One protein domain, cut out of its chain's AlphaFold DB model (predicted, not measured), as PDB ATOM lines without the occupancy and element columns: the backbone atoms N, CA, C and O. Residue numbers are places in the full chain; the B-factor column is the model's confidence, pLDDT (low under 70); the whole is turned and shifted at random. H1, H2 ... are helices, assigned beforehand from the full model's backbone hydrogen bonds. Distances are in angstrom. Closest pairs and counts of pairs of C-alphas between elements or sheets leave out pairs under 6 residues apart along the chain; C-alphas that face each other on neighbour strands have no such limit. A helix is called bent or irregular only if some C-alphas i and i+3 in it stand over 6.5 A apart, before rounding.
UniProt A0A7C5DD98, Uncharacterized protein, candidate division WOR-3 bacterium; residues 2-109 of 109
ATOM      1  N   MET A   2      36.968 -30.918  41.066       95.31
ATOM      2  CA  MET A   2      37.916 -31.170  39.957       95.31
ATOM      3  C   MET A   2      39.393 -30.926  40.307       95.31
ATOM      4  O   MET A   2      40.229 -31.769  40.008       95.31
ATOM      5  N   ILE A   3      39.721 -29.817  40.982       96.38
ATOM      6  CA  ILE A   3      41.112 -29.505  41.368       96.38
ATOM      7  C   ILE A   3      41.698 -30.603  42.267       96.38
ATOM      8  O   ILE A   3      42.807 -31.067  42.027       96.38
ATOM      9  N   ALA A   4      40.935 -31.065  43.261       95.31
ATOM     10  CA  ALA A   4      41.361 -32.149  44.143       95.31
ATOM     11  C   ALA A   4      41.609 -33.454  43.368       95.31
ATOM     12  O   ALA A   4      42.586 -34.142  43.641       95.31
ATOM     13  N   GLN A   5      40.780 -33.755  42.361       95.31
ATOM     14  CA  GLN A   5      40.973 -34.922  41.496       95.31
ATOM     15  C   GLN A   5      42.262 -34.818  40.674       95.31
ATOM     16  O   GLN A   5      43.013 -35.785  40.583       95.31
ATOM     17  N   ILE A   6      42.536 -33.648  40.095       96.38
ATOM     18  CA  ILE A   6      43.770 -33.409  39.335       96.38
ATOM     19  C   ILE A   6      44.985 -33.594  40.247       96.38
ATOM     20  O   ILE A   6      45.914 -34.314  39.891       96.38
ATOM     21  N   ILE A   7      44.952 -33.007  41.446       97.25
ATOM     22  CA  ILE A   7      46.015 -33.162  42.445       97.25
ATOM     23  C   ILE A   7      46.203 -34.639  42.807       97.25
ATOM     24  O   ILE A   7      47.328 -35.128  42.802       97.25
ATOM     25  N   PHE A   8      45.117 -35.370  43.060       95.88
ATOM     26  CA  PHE A   8      45.168 -36.795  43.380       95.88
ATOM     27  C   PHE A   8      45.807 -37.629  42.258       95.88
ATOM     28  O   PHE A   8      46.651 -38.487  42.527       95.88
ATOM     29  N   VAL A   9      45.466 -37.356  40.995       95.50
ATOM     30  CA  VAL A   9      46.066 -38.035  39.835       95.50
ATOM     31  C   VAL A   9      47.559 -37.719  39.722       95.50
ATOM     32  O   VAL A   9      48.362 -38.631  39.531       95.50
ATOM     33  N   LEU A  10      47.954 -36.455  39.899       97.06
ATOM     34  CA  LEU A  10      49.366 -36.056  39.873       97.06
ATOM     35  C   LEU A  10      50.170 -36.715  41.000       97.06
ATOM     36  O   LEU A  10      51.270 -37.211  40.757       97.06
ATOM     37  N   ILE A  11      49.604 -36.785  42.209       97.56
ATOM     38  CA  ILE A  11      50.196 -37.513  43.338       97.56
ATOM     39  C   ILE A  11      50.334 -38.997  42.992       97.56
ATOM     40  O   ILE A  11      51.387 -39.576  43.239       97.56
ATOM     41  N   THR A  12      49.324 -39.601  42.366       97.00
ATOM     42  CA  THR A  12      49.363 -41.015  41.964       97.00
ATOM     43  C   THR A  12      50.481 -41.281  40.951       97.00
ATOM     44  O   THR A  12      51.249 -42.226  41.119       97.00
ATOM     45  N   PHE A  13      50.651 -40.428  39.934       97.69
ATOM     46  CA  PHE A  13      51.791 -40.539  39.015       97.69
ATOM     47  C   PHE A  13      53.124 -40.407  39.749       97.69
ATOM     48  O   PHE A  13      54.049 -41.180  39.501       97.69
ATOM     49  N   TYR A  14      53.224 -39.460  40.679       97.38
ATOM     50  CA  TYR A  14      54.440 -39.282  41.459       97.38
ATOM     51  C   TYR A  14      54.744 -40.494  42.352       97.38
ATOM     52  O   TYR A  14      55.895 -40.916  42.404       97.38
ATOM     53  N   GLN A  15      53.730 -41.114  42.967       97.38
ATOM     54  CA  GLN A  15      53.858 -42.355  43.743       97.38
ATOM     55  C   GLN A  15      54.415 -43.511  42.895       97.38
ATOM     56  O   GLN A  15      55.362 -44.174  43.314       97.38
ATOM     57  N   TYR A  16      53.890 -43.734  41.685       96.88
ATOM     58  CA  TYR A  16      54.449 -44.748  40.776       96.88
ATOM     59  C   TYR A  16      55.904 -44.444  40.414       96.88
ATOM     60  O   TYR A  16      56.744 -45.343  40.405       96.88
ATOM     61  N   PHE A  17      56.207 -43.177  40.134       97.00
ATOM     62  CA  PHE A  17      57.552 -42.747  39.775       97.00
ATOM     63  C   PHE A  17      58.566 -43.028  40.887       97.00
ATOM     64  O   PHE A  17      59.595 -43.641  40.619       97.00
ATOM     65  N   ILE A  18      58.275 -42.645  42.133       95.62
ATOM     66  CA  ILE A  18      59.191 -42.891  43.257       95.62
ATOM     67  C   ILE A  18      59.340 -44.382  43.583       95.62
ATOM     68  O   ILE A  18      60.440 -44.812  43.919       95.62
ATOM     69  N   LEU A  19      58.275 -45.184  43.453       95.38
ATOM     70  CA  LEU A  19      58.349 -46.622  43.726       95.38
ATOM     71  C   LEU A  19      59.213 -47.354  42.695       95.38
ATOM     72  O   LEU A  19      60.008 -48.210  43.068       95.38
ATOM     73  N   LEU A  20      59.085 -47.013  41.411       95.25
ATOM     74  CA  LEU A  20      59.728 -47.760  40.326       95.25
ATOM     75  C   LEU A  20      61.125 -47.241  39.965       95.25
ATOM     76  O   LEU A  20      61.982 -48.026  39.561       95.25
ATOM     77  N   ARG A  21      61.394 -45.940  40.143       92.75
ATOM     78  CA  ARG A  21      62.668 -45.319  39.739       92.75
ATOM     79  C   ARG A  21      63.894 -45.860  40.476       92.75
ATOM     80  O   ARG A  21      64.996 -45.786  39.946       92.75
ATOM     81  N   ASN A  22      63.720 -46.412  41.676       88.88
ATOM     82  CA  ASN A  22      64.827 -47.015  42.427       88.88
ATOM     83  C   ASN A  22      65.339 -48.326  41.810       88.88
ATOM     84  O   ASN A  22      66.432 -48.767  42.147       88.88
ATOM     85  N   PHE A  23      64.561 -48.945  40.920       90.94
ATOM     86  CA  PHE A  23      64.883 -50.243  40.330       90.94
ATOM     87  C   PHE A  23      65.247 -50.143  38.848       90.94
ATOM     88  O   PHE A  23      66.018 -50.957  38.351       90.94
ATOM     89  N   VAL A  24      64.692 -49.156  38.138       90.38
ATOM     90  CA  VAL A  24      64.883 -48.970  36.695       90.38
ATOM     91  C   VAL A  24      64.988 -47.480  36.378       90.38
ATOM     92  O   VAL A  24      64.235 -46.673  36.925       90.38
ATOM     93  N   ASP A  25      65.874 -47.114  35.446       89.69
ATOM     94  CA  ASP A  25      65.945 -45.746  34.925       89.69
ATOM     95  C   ASP A  25      64.706 -45.422  34.075       89.69
ATOM     96  O   ASP A  25      64.586 -45.744  32.885       89.69
ATOM     97  N   LEU A  26      63.724 -44.823  34.741       91.56
ATOM     98  CA  LEU A  26      62.409 -44.575  34.190       91.56
ATOM     99  C   LEU A  26      62.058 -43.101  34.363       91.56
ATOM    100  O   LEU A  26      62.044 -42.561  35.469       91.56
ATOM    101  N   SER A  27      61.786 -42.430  33.244       95.19
ATOM    102  CA  SER A  27      61.418 -41.018  33.245       95.19
ATOM    103  C   SER A  27      59.973 -40.830  33.701       95.19
ATOM    104  O   SER A  27      59.099 -41.651  33.425       95.19
ATOM    105  N   PHE A  28      59.687 -39.699  34.346       95.38
ATOM    106  CA  PHE A  28      58.332 -39.372  34.801       95.38
ATOM    107  C   PHE A  28      57.299 -39.413  33.661       95.38
ATOM    108  O   PHE A  28      56.173 -39.866  33.843       95.38
ATOM    109  N   PHE A  29      57.708 -39.032  32.448       95.94
ATOM    110  CA  PHE A  29      56.849 -39.072  31.267       95.94
ATOM    111  C   PHE A  29      56.409 -40.493  30.884       95.94
ATOM    112  O   PHE A  29      55.258 -40.693  30.501       95.94
ATOM    113  N   LYS A  30      57.283 -41.502  31.042       95.75
ATOM    114  CA  LYS A  30      56.901 -42.907  30.826       95.75
ATOM    115  C   LYS A  30      55.788 -43.307  31.800       95.75
ATOM    116  O   LYS A  30      54.780 -43.839  31.355       95.75
ATOM    117  N   ILE A  31      55.899 -42.943  33.082       97.06
ATOM    118  CA  ILE A  31      54.847 -43.190  34.087       97.06
ATOM    119  C   ILE A  31      53.516 -42.540  33.698       97.06
ATOM    120  O   ILE A  31      52.481 -43.203  33.760       97.06
ATOM    121  N   MET A  32      53.532 -41.277  33.264       96.88
ATOM    122  CA  MET A  32      52.313 -40.562  32.863       96.88
ATOM    123  C   MET A  32      51.570 -41.230  31.699       96.88
ATOM    124  O   MET A  32      50.353 -41.100  31.614       96.88
ATOM    125  N   ILE A  33      52.277 -41.944  30.818       96.25
ATOM    126  CA  ILE A  33      51.665 -42.718  29.729       96.25
ATOM    127  C   ILE A  33      51.221 -44.098  30.225       96.25
ATOM    128  O   ILE A  33      50.125 -44.552  29.905       96.25
ATOM    129  N   SER A  34      52.057 -44.779  31.010       96.38
ATOM    130  CA  SER A  34      51.803 -46.148  31.461       96.38
ATOM    131  C   SER A  34      50.633 -46.258  32.432       96.38
ATOM    132  O   SER A  34      49.805 -47.152  32.298       96.38
ATOM    133  N   VAL A  35      50.547 -45.360  33.414       96.00
ATOM    134  CA  VAL A  35      49.563 -45.464  34.500       96.00
ATOM    135  C   VAL A  35      48.117 -45.357  33.990       96.00
ATOM    136  O   VAL A  35      47.308 -46.200  34.376       96.00
ATOM    137  N   PRO A  36      47.752 -44.432  33.080       95.25
ATOM    138  CA  PRO A  36      46.425 -44.434  32.465       95.25
ATOM    139  C   PRO A  36      46.104 -45.729  31.713       95.25
ATOM    140  O   PRO A  36      44.994 -46.237  31.851       95.25
ATOM    141  N   LEU A  37      47.068 -46.300  30.976       95.31
ATOM    142  CA  LEU A  37      46.883 -47.578  30.275       95.31
ATOM    143  C   LEU A  37      46.592 -48.720  31.252       95.31
ATOM    144  O   LEU A  37      45.724 -49.546  30.993       95.31
ATOM    145  N   ILE A  38      47.272 -48.729  32.399       95.25
ATOM    146  CA  ILE A  38      47.013 -49.682  33.480       95.25
ATOM    147  C   ILE A  38      45.609 -49.473  34.058       95.25
ATOM    148  O   ILE A  38      44.889 -50.439  34.298       95.25
ATOM    149  N   HIS A  39      45.183 -48.222  34.252       91.88
ATOM    150  CA  HIS A  39      43.873 -47.914  34.826       91.88
ATOM    151  C   HIS A  39      42.684 -48.196  33.899       91.88
ATOM    152  O   HIS A  39      41.578 -48.351  34.418       91.88
ATOM    153  N   ILE A  40      42.885 -48.364  32.585       91.56
ATOM    154  CA  ILE A  40      41.832 -48.849  31.668       91.56
ATOM    155  C   ILE A  40      41.237 -50.180  32.154       91.56
ATOM    156  O   ILE A  40      40.053 -50.432  31.928       91.56
ATOM    157  N   SER A  41      41.996 -50.988  32.904       89.62
ATOM    158  CA  SER A  41      41.500 -52.225  33.518       89.62
ATOM    159  C   SER A  41      40.244 -52.040  34.387       89.62
ATOM    160  O   SER A  41      39.451 -52.967  34.499       89.62
ATOM    161  N   HIS A  42      40.014 -50.849  34.954       87.81
ATOM    162  CA  HIS A  42      38.847 -50.564  35.800       87.81
ATOM    163  C   HIS A  42      37.553 -50.413  34.989       87.81
ATOM    164  O   HIS A  42      36.468 -50.514  35.553       87.81
ATOM    165  N   ILE A  43      37.656 -50.168  33.679       89.56
ATOM    166  CA  ILE A  43      36.501 -50.089  32.774       89.56
ATOM    167  C   ILE A  43      35.948 -51.494  32.501       89.56
ATOM    168  O   ILE A  43      34.771 -51.646  32.190       89.56
ATOM    169  N   ILE A  44      36.786 -52.526  32.632       88.62
ATOM    170  CA  ILE A  44      36.426 -53.916  32.368       88.62
ATOM    171  C   ILE A  44      35.690 -54.478  33.601       88.62
ATOM    172  O   ILE A  44      36.325 -54.711  34.632       88.62
ATOM    173  N   PRO A  45      34.375 -54.771  33.524       84.56
ATOM    174  CA  PRO A  45      33.572 -55.187  34.676       84.56
ATOM    175  C   PRO A  45      33.748 -56.681  35.009       84.56
ATOM    176  O   PRO A  45      32.801 -57.357  35.394       84.56
ATOM    177  N   LEU A  46      34.957 -57.219  34.829       88.19
ATOM    178  CA  LEU A  46      35.293 -58.615  35.132       88.19
ATOM    179  C   LEU A  46      35.893 -58.785  36.536       88.19
ATOM    180  O   LEU A  46      36.039 -59.908  37.006       88.19
ATOM    181  N   SER A  47      36.255 -57.687  37.207       85.56
ATOM    182  CA  SER A  47      36.845 -57.714  38.549       85.56
ATOM    183  C   SER A  47      36.322 -56.585  39.431       85.56
ATOM    184  O   SER A  47      35.911 -55.525  38.952       85.56
ATOM    185  N   PHE A  48      36.372 -56.791  40.746       80.88
ATOM    186  CA  PHE A  48      36.052 -55.748  41.712       80.88
ATOM    187  C   PHE A  48      37.147 -54.682  41.703       80.88
ATOM    188  O   PHE A  48      38.264 -54.931  42.148       80.88
ATOM    189  N   ASN A  49      36.820 -53.488  41.204       80.88
ATOM    190  CA  ASN A  49      37.728 -52.334  41.196       80.88
ATOM    191  C   ASN A  49      39.075 -52.625  40.495       80.88
ATOM    192  O   ASN A  49      40.135 -52.196  40.946       80.88
ATOM    193  N   GLY A  50      39.044 -53.417  39.418       81.38
ATOM    194  CA  GLY A  50      40.250 -53.767  38.668       81.38
ATOM    195  C   GLY A  50      41.188 -54.745  39.385       81.38
ATOM    196  O   GLY A  50      42.313 -54.914  38.925       81.38
ATOM    197  N   PHE A  51      40.785 -55.368  40.499       83.31
ATOM    198  CA  PHE A  51      41.641 -56.276  41.269       83.31
ATOM    199  C   PHE A  51      42.022 -57.527  40.458       83.31
ATOM    200  O   PHE A  51      41.163 -58.209  39.905       83.31
ATOM    201  N   GLY A  52      43.316 -57.815  40.354       85.81
ATOM    202  CA  GLY A  52      43.897 -58.832  39.475       85.81
ATOM    203  C   GLY A  52      44.145 -58.323  38.047       85.81
ATOM    204  O   GLY A  52      45.204 -58.581  37.469       85.81
ATOM    205  N   LEU A  53      43.207 -57.560  37.470       92.50
ATOM    206  CA  LEU A  53      43.348 -57.021  36.111       92.50
ATOM    207  C   LEU A  53      44.359 -55.878  36.036       92.50
ATOM    208  O   LEU A  53      45.176 -55.843  35.124       92.50
ATOM    209  N   ARG A  54      44.328 -54.942  36.985       93.94
ATOM    210  CA  ARG A  54      45.294 -53.841  37.079       93.94
ATOM    211  C   ARG A  54      46.715 -54.377  37.186       93.94
ATOM    212  O   ARG A  54      47.601 -53.876  36.504       93.94
ATOM    213  N   GLU A  55      46.916 -55.384  38.023       94.88
ATOM    214  CA  GLU A  55      48.215 -56.002  38.255       94.88
ATOM    215  C   GLU A  55      48.701 -56.689  36.966       94.88
ATOM    216  O   GLU A  55      49.832 -56.465  36.541       94.88
ATOM    217  N   THR A  56      47.814 -57.406  36.266       94.50
ATOM    218  CA  THR A  56      48.112 -58.016  34.956       94.50
ATOM    219  C   THR A  56      48.484 -56.965  33.904       94.50
ATOM    220  O   THR A  56      49.506 -57.084  33.233       94.50
ATOM    221  N   PHE A  57      47.706 -55.886  33.788       95.81
ATOM    222  CA  PHE A  57      47.998 -54.798  32.849       95.81
ATOM    223  C   PHE A  57      49.316 -54.101  33.184       95.81
ATOM    224  O   PHE A  57      50.043 -53.693  32.284       95.81
ATOM    225  N   ALA A  58      49.646 -53.961  34.467       96.94
ATOM    226  CA  ALA A  58      50.912 -53.379  34.877       96.94
ATOM    227  C   ALA A  58      52.106 -54.255  34.527       96.94
ATOM    228  O   ALA A  58      53.110 -53.705  34.085       96.94
ATOM    229  N   ILE A  59      51.995 -55.580  34.654       97.62
ATOM    230  CA  ILE A  59      53.026 -56.504  34.163       97.62
ATOM    231  C   ILE A  59      53.246 -56.266  32.664       97.62
ATOM    232  O   ILE A  59      54.366 -55.986  32.241       97.62
ATOM    233  N   GLU A  60      52.176 -56.280  31.870       96.94
ATOM    234  CA  GLU A  60      52.256 -56.101  30.415       96.94
ATOM    235  C   GLU A  60      52.821 -54.731  30.008       96.94
ATOM    236  O   GLU A  60      53.696 -54.631  29.148       96.94
ATOM    237  N   VAL A  61      52.356 -53.649  30.634       96.88
ATOM    238  CA  VAL A  61      52.785 -52.285  30.300       96.88
ATOM    239  C   VAL A  61      54.212 -52.021  30.772       96.88
ATOM    240  O   VAL A  61      55.005 -51.462  30.011       96.88
ATOM    241  N   PHE A  62      54.556 -52.401  32.005       96.50
ATOM    242  CA  PHE A  62      55.862 -52.095  32.581       96.50
ATOM    243  C   PHE A  62      56.975 -53.052  32.136       96.50
ATOM    244  O   PHE A  62      58.138 -52.638  32.134       96.50
ATOM    245  N   SER A  63      56.653 -54.259  31.654       96.06
ATOM    246  CA  SER A  63      57.641 -55.164  31.041       96.06
ATOM    247  C   SER A  63      58.407 -54.502  29.886       96.06
ATOM    248  O   SER A  63      59.603 -54.734  29.717       96.06
ATOM    249  N   LYS A  64      57.764 -53.571  29.161       94.62
ATOM    250  CA  LYS A  64      58.365 -52.767  28.077       94.62
ATOM    251  C   LYS A  64      59.507 -51.861  28.538       94.62
ATOM    252  O   LYS A  64      60.255 -51.348  27.708       94.62
ATOM    253  N   TYR A  65      59.632 -51.642  29.842       94.06
ATOM    254  CA  TYR A  65      60.708 -50.865  30.447       94.06
ATOM    255  C   TYR A  65      61.676 -51.738  31.251       94.06
ATOM    256  O   TYR A  65      62.511 -51.193  31.958       94.06
ATOM    257  N   GLY A  66      61.583 -53.068  31.162       93.38
ATOM    258  CA  GLY A  66      62.441 -53.989  31.914       93.38
ATOM    259  C   GLY A  66      62.041 -54.162  33.382       93.38
ATOM    260  O   GLY A  66      62.826 -54.675  34.173       93.38
ATOM    261  N   ILE A  67      60.832 -53.743  33.766       95.69
ATOM    262  CA  ILE A  67      60.305 -53.976  35.112       95.69
ATOM    263  C   ILE A  67      59.769 -55.408  35.188       95.69
ATOM    264  O   ILE A  67      58.889 -55.793  34.417       95.69
ATOM    265  N   GLY A  68      60.287 -56.183  36.142       96.19
ATOM    266  CA  GLY A  68      59.813 -57.537  36.418       96.19
ATOM    267  C   GLY A  68      58.384 -57.563  36.968       96.19
ATOM    268  O   GLY A  68      57.926 -56.612  37.606       96.19
ATOM    269  N   ALA A  69      57.690 -58.683  36.753       96.88
ATOM    270  CA  ALA A  69      56.293 -58.845  37.149       96.88
ATOM    271  C   ALA A  69      56.068 -58.606  38.652       96.88
ATOM    272  O   ALA A  69      55.145 -57.891  39.031       96.88
ATOM    273  N   GLU A  70      56.954 -59.126  39.505       96.12
ATOM    274  CA  GLU A  70      56.892 -58.958  40.964       96.12
ATOM    275  C   GLU A  70      56.870 -57.481  41.377       96.12
ATOM    276  O   GLU A  70      56.043 -57.066  42.194       96.12
ATOM    277  N   LEU A  71      57.732 -56.661  40.769       96.06
ATOM    278  CA  LEU A  71      57.808 -55.233  41.062       96.06
ATOM    279  C   LEU A  71      56.578 -54.480  40.527       96.06
ATOM    280  O   LEU A  71      56.042 -53.618  41.223       96.06
ATOM    281  N   ALA A  72      56.096 -54.825  39.328       96.62
ATOM    282  CA  ALA A  72      54.896 -54.226  38.740       96.62
ATOM    283  C   ALA A  72      53.635 -54.492  39.588       96.62
ATOM    284  O   ALA A  72      52.856 -53.574  39.867       96.62
ATOM    285  N   VAL A  73      53.466 -55.736  40.045       96.69
ATOM    286  CA  VAL A  73      52.369 -56.144  40.934       96.69
ATOM    287  C   VAL A  73      52.485 -55.427  42.274       96.69
ATOM    288  O   VAL A  73      51.519 -54.829  42.737       96.69
ATOM    289  N   THR A  74      53.675 -55.412  42.876       95.88
ATOM    290  CA  THR A  74      53.897 -54.770  44.179       95.88
ATOM    291  C   THR A  74      53.603 -53.271  44.126       95.88
ATOM    292  O   THR A  74      52.901 -52.749  44.991       95.88
ATOM    293  N   ALA A  75      54.083 -52.573  43.093       96.00
ATOM    294  CA  ALA A  75      53.866 -51.138  42.941       96.00
ATOM    295  C   ALA A  75      52.380 -50.793  42.760       96.00
ATOM    296  O   ALA A  75      51.865 -49.907  43.446       96.00
ATOM    297  N   THR A  76      51.673 -51.508  41.878       95.69
ATOM    298  CA  THR A  76      50.234 -51.279  41.668       95.69
ATOM    299  C   THR A  76      49.402 -51.618  42.902       95.69
ATOM    300  O   THR A  76      48.512 -50.846  43.269       95.69
ATOM    301  N   PHE A  77      49.714 -52.726  43.577       94.69
ATOM    302  CA  PHE A  77      49.011 -53.162  44.777       94.69
ATOM    303  C   PHE A  77      49.206 -52.197  45.951       94.69
ATOM    304  O   PHE A  77      48.227 -51.824  46.595       94.69
ATOM    305  N   LEU A  78      50.437 -51.737  46.211       95.94
ATOM    306  CA  LEU A  78      50.706 -50.761  47.274       95.94
ATOM    307  C   LEU A  78      49.942 -49.458  47.038       95.94
ATOM    308  O   LEU A  78      49.297 -48.947  47.953       95.94
ATOM    309  N   ILE A  79      49.969 -48.940  45.811       96.00
ATOM    310  CA  ILE A  79      49.260 -47.703  45.472       96.00
ATOM    311  C   ILE A  79      47.751 -47.879  45.644       96.00
ATOM    312  O   ILE A  79      47.105 -47.025  46.248       96.00
ATOM    313  N   PHE A  80      47.180 -48.998  45.195       94.31
ATOM    314  CA  PHE A  80      45.771 -49.312  45.444       94.31
ATOM    315  C   PHE A  80      45.443 -49.408  46.936       94.31
ATOM    316  O   PHE A  80      44.435 -48.867  47.394       94.31
ATOM    317  N   PHE A  81      46.297 -50.080  47.707       94.94
ATOM    318  CA  PHE A  81      46.086 -50.251  49.133       94.94
ATOM    319  C   PHE A  81      46.042 -48.897  49.847       94.94
ATOM    320  O   PHE A  81      45.072 -48.601  50.541       94.94
ATOM    321  N   PHE A  82      47.039 -48.039  49.625       96.38
ATOM    322  CA  PHE A  82      47.109 -46.736  50.286       96.38
ATOM    323  C   PHE A  82      46.077 -45.732  49.767       96.38
ATOM    324  O   PHE A  82      45.539 -44.961  50.561       96.38
ATOM    325  N   ASN A  83      45.760 -45.746  48.471       94.94
ATOM    326  CA  ASN A  83      44.852 -44.757  47.888       94.94
ATOM    327  C   ASN A  83      43.375 -45.167  47.956       94.94
ATOM    328  O   ASN A  83      42.506 -44.312  47.798       94.94
ATOM    329  N   SER A  84      43.060 -46.449  48.155       92.50
ATOM    330  CA  SER A  84      41.677 -46.943  48.133       92.50
ATOM    331  C   SER A  84      41.322 -47.773  49.361       92.50
ATOM    332  O   SER A  84      40.362 -47.441  50.055       92.50
ATOM    333  N   VAL A  85      42.090 -48.822  49.664       94.50
ATOM    334  CA  VAL A  85      41.747 -49.755  50.753       94.50
ATOM    335  C   VAL A  85      41.853 -49.079  52.117       94.50
ATOM    336  O   VAL A  85      40.906 -49.117  52.896       94.50
ATOM    337  N   LEU A  86      42.972 -48.415  52.405       96.62
ATOM    338  CA  LEU A  86      43.215 -47.782  53.698       96.62
ATOM    339  C   LEU A  86      42.175 -46.684  54.019       96.62
ATOM    340  O   LEU A  86      41.574 -46.755  55.094       96.62
ATOM    341  N   PRO A  87      41.856 -45.734  53.113       95.44
ATOM    342  CA  PRO A  87      40.763 -44.786  53.328       95.44
ATOM    343  C   PRO A  87      39.404 -45.462  53.539       95.44
ATOM    344  O   PRO A  87      38.631 -45.029  54.395       95.44
ATOM    345  N   ALA A  88      39.113 -46.539  52.800       95.50
ATOM    346  CA  ALA A  88      37.864 -47.280  52.951       95.50
ATOM    347  C   ALA A  88      37.757 -47.957  54.326       95.50
ATOM    348  O   ALA A  88      36.695 -47.905  54.943       95.50
ATOM    349  N   LEU A  89      38.848 -48.532  54.844       96.94
ATOM    350  CA  LEU A  89      38.894 -49.118  56.187       96.94
ATOM    351  C   LEU A  89      38.687 -48.061  57.281       96.94
ATOM    352  O   LEU A  89      37.945 -48.302  58.234       96.94
ATOM    353  N   ILE A  90      39.282 -46.873  57.125       96.75
ATOM    354  CA  ILE A  90      39.048 -45.741  58.034       96.75
ATOM    355  C   ILE A  90      37.568 -45.340  58.000       96.75
ATOM    356  O   ILE A  90      36.938 -45.203  59.049       96.75
ATOM    357  N   GLY A  91      36.983 -45.206  56.807       96.00
ATOM    358  CA  GLY A  91      35.557 -44.915  56.647       96.00
ATOM    359  C   GLY A  91      34.664 -45.974  57.298       96.00
ATOM    360  O   GLY A  91      33.733 -45.635  58.030       96.00
ATOM    361  N   LEU A  92      34.988 -47.253  57.104       96.00
ATOM    362  CA  LEU A  92      34.273 -48.384  57.689       96.00
ATOM    363  C   LEU A  92      34.291 -48.343  59.224       96.00
ATOM    364  O   LEU A  92      33.253 -48.537  59.857       96.00
ATOM    365  N   TYR A  93      35.441 -48.022  59.824       95.69
ATOM    366  CA  TYR A  93      35.564 -47.839  61.271       95.69
ATOM    367  C   TYR A  93      34.611 -46.755  61.800       95.69
ATOM    368  O   TYR A  93      33.889 -46.979  62.777       95.69
ATOM    369  N   TYR A  94      34.543 -45.597  61.132       95.31
ATOM    370  CA  TYR A  94      33.622 -44.527  61.529       95.31
ATOM    371  C   TYR A  94      32.151 -44.913  61.351       95.31
ATOM    372  O   TYR A  94      31.336 -44.597  62.221       95.31
ATOM    373  N   ILE A  95      31.802 -45.629  60.278       94.88
ATOM    374  CA  ILE A  95      30.432 -46.107  60.043       94.88
ATOM    375  C   ILE A  95      29.976 -47.019  61.187       94.88
ATOM    376  O   ILE A  95      28.901 -46.799  61.753       94.88
ATOM    377  N   PHE A  96      30.796 -47.999  61.578       93.81
ATOM    378  CA  PHE A  96      30.460 -48.891  62.689       93.81
ATOM    379  C   PHE A  96      30.339 -48.144  64.021       93.81
ATOM    380  O   PHE A  96      29.394 -48.384  64.773       93.81
ATOM    381  N   ARG A  97      31.228 -47.178  64.286       90.50
ATOM    382  CA  ARG A  97      31.174 -46.355  65.502       90.50
ATOM    383  C   ARG A  97      29.898 -45.509  65.586       90.50
ATOM    384  O   ARG A  97      29.294 -45.412  66.653       90.50
ATOM    385  N   ILE A  98      29.472 -44.904  64.477       89.81
ATOM    386  CA  ILE A  98      28.248 -44.089  64.431       89.81
ATOM    387  C   ILE A  98      27.004 -44.968  64.600       89.81
ATOM    388  O   ILE A  98      26.090 -44.584  65.330       89.81
ATOM    389  N   LYS A  99      26.969 -46.149  63.966       84.31
ATOM    390  CA  LYS A  99      25.853 -47.096  64.098       84.31
ATOM    391  C   LYS A  99      25.654 -47.529  65.553       84.31
ATOM    392  O   LYS A  99      24.545 -47.411  66.065       84.31
ATOM    393  N   HIS A 100      26.734 -47.915  66.233       78.00
ATOM    394  CA  HIS A 100      26.689 -48.322  67.639       78.00
ATOM    395  C   HIS A 100      26.188 -47.197  68.566       78.00
ATOM    396  O   HIS A 100      25.399 -47.436  69.476       78.00
ATOM    397  N   ASN A 101      26.595 -45.943  68.326       76.06
ATOM    398  CA  ASN A 101      26.103 -44.808  69.114       76.06
ATOM    399  C   ASN A 101      24.609 -44.528  68.893       76.06
ATOM    400  O   ASN A 101      23.925 -44.163  69.843       76.06
ATOM    401  N   LYS A 102      24.094 -44.700  67.666       72.38
ATOM    402  CA  LYS A 102      22.658 -44.544  67.387       72.38
ATOM    403  C   LYS A 102      21.823 -45.615  68.081       72.38
ATOM    404  O   LYS A 102      20.794 -45.276  68.649       72.38
ATOM    405  N   GLU A 103      22.270 -46.870  68.061       68.62
ATOM    406  CA  GLU A 103      21.592 -47.965  68.765       68.62
ATOM    407  C   GLU A 103      21.522 -47.673  70.270       68.62
ATOM    408  O   GLU A 103      20.446 -47.734  70.853       68.62
ATOM    409  N   LYS A 104      22.622 -47.220  70.882       65.75
ATOM    410  CA  LYS A 104      22.663 -46.895  72.315       65.75
ATOM    411  C   LYS A 104      21.664 -45.804  72.741       65.75
ATOM    412  O   LYS A 104      21.026 -45.941  73.772       65.75
ATOM    413  N   ILE A 105      21.481 -44.756  71.929       70.38
ATOM    414  CA  ILE A 105      20.526 -43.662  72.215       70.38
ATOM    415  C   ILE A 105      19.062 -44.137  72.149       70.38
ATOM    416  O   ILE A 105      18.206 -43.570  72.822       70.38
ATOM    417  N   ILE A 106      18.756 -45.157  71.340       66.69
ATOM    418  CA  ILE A 106      17.389 -45.680  71.184       66.69
ATOM    419  C   ILE A 106      16.986 -46.567  72.372       66.69
ATOM    420  O   ILE A 106      15.816 -46.575  72.724       66.69
ATOM    421  N   TYR A 107      17.925 -47.294  72.988       62.19
ATOM    422  CA  TYR A 107      17.640 -48.181  74.128       62.19
ATOM    423  C   TYR A 107      17.688 -47.487  75.503       62.19
ATOM    424  O   TYR A 107      17.203 -48.064  76.472       62.19
ATOM    425  N   ASP A 108      18.260 -46.280  75.592       61.38
ATOM    426  CA  ASP A 108      18.310 -45.468  76.823       61.38
ATOM    427  C   ASP A 108      17.128 -44.465  76.952       61.38
ATOM    428  O   ASP A 108      17.092 -43.698  77.915       61.38
ATOM    429  N   ASN A 109      16.166 -44.453  76.011       53.34
ATOM    430  CA  ASN A 109      14.900 -43.691  76.076       53.34
ATOM    431  C   ASN A 109      13.693 -44.630  76.176       53.34
ATOM    432  O   ASN A 109      12.679 -44.203  76.772       53.34
TER     433      ASN A 109
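Overview. This is residues 2 to 109 of the 109 residues of an uncharacterized protein of candidate division WOR-3 bacterium (UniProt A0A7C5DD98). A compact body of three helices and the first arm of a long bent helix, from which the second arm sticks out far to one side. In the body H1, H2, H3 and H4a make a ring, each packing on the next and H4a on H1; the free residues 85 to 109 make most of the length. The 108 printed residues hold four named helices, H1 to H4 in order, and no named strand: all helix. The whole is loose, with a radius of gyration of the C-alphas of 18.4 A and spans of 65 by 30 by 25 A.

Along the chain. Find C-alpha 69 at (56.293, -58.845, 37.149), where H4, residues 69 to 107, begins. By its hydrogen bonds it was assigned as one helix, but it is bent: C-alphas 83 and 86 are 6.8 A apart. Its arms are H4a, residues 69 to 83, 21.1 A, and H4b, residues 86 to 107, 32.7 A, ending at (17.640, -48.181, 74.128). H1, residues 2 to 21, runs 28.5 A from (37.916, -31.170, 39.957); H2 is residues 28 to 43, 24.4 A, and H3 residues 53 to 63, 15.3 A.

Arrangement. H4a and H4b stand at a steep tilt of 35.2 degrees, only just past shallow. Look at Glu 55 and Val 73, the closest C-alphas of H3 and H4a, which touch at 4.9 A, opposite ways at a steep tilt of 49 degrees. H1, with residues 12 to 20 alone, touches H4a, closest at the C-alphas of Leu 19 and Ala 75, 6.4 A. H2 and H3 form a hairpin at a shallow tilt of 29 degrees, with the C-alphas of Ile 38 and Phe 57 closest, 5.2 A. H1 and H2 touch at the C-alphas of Phe 17 and Phe 28, their closest, 6.1 A. H1 and H3 are apart, as are H2 and H4a. Every O i to N i+4 pair is within hydrogen-bond range in H1, H3, H4a and H4b, and 7 of 12 in H2.

Size, cuts and confidence. The C-alphas of Gly 66 and Asn 109, 65.7 A, are the two farthest apart. The printed part has no cut; the link H3 to H4 is tight, the other two short. Look for pLDDT under 70 at residues 103 to 104 and 106 to 109.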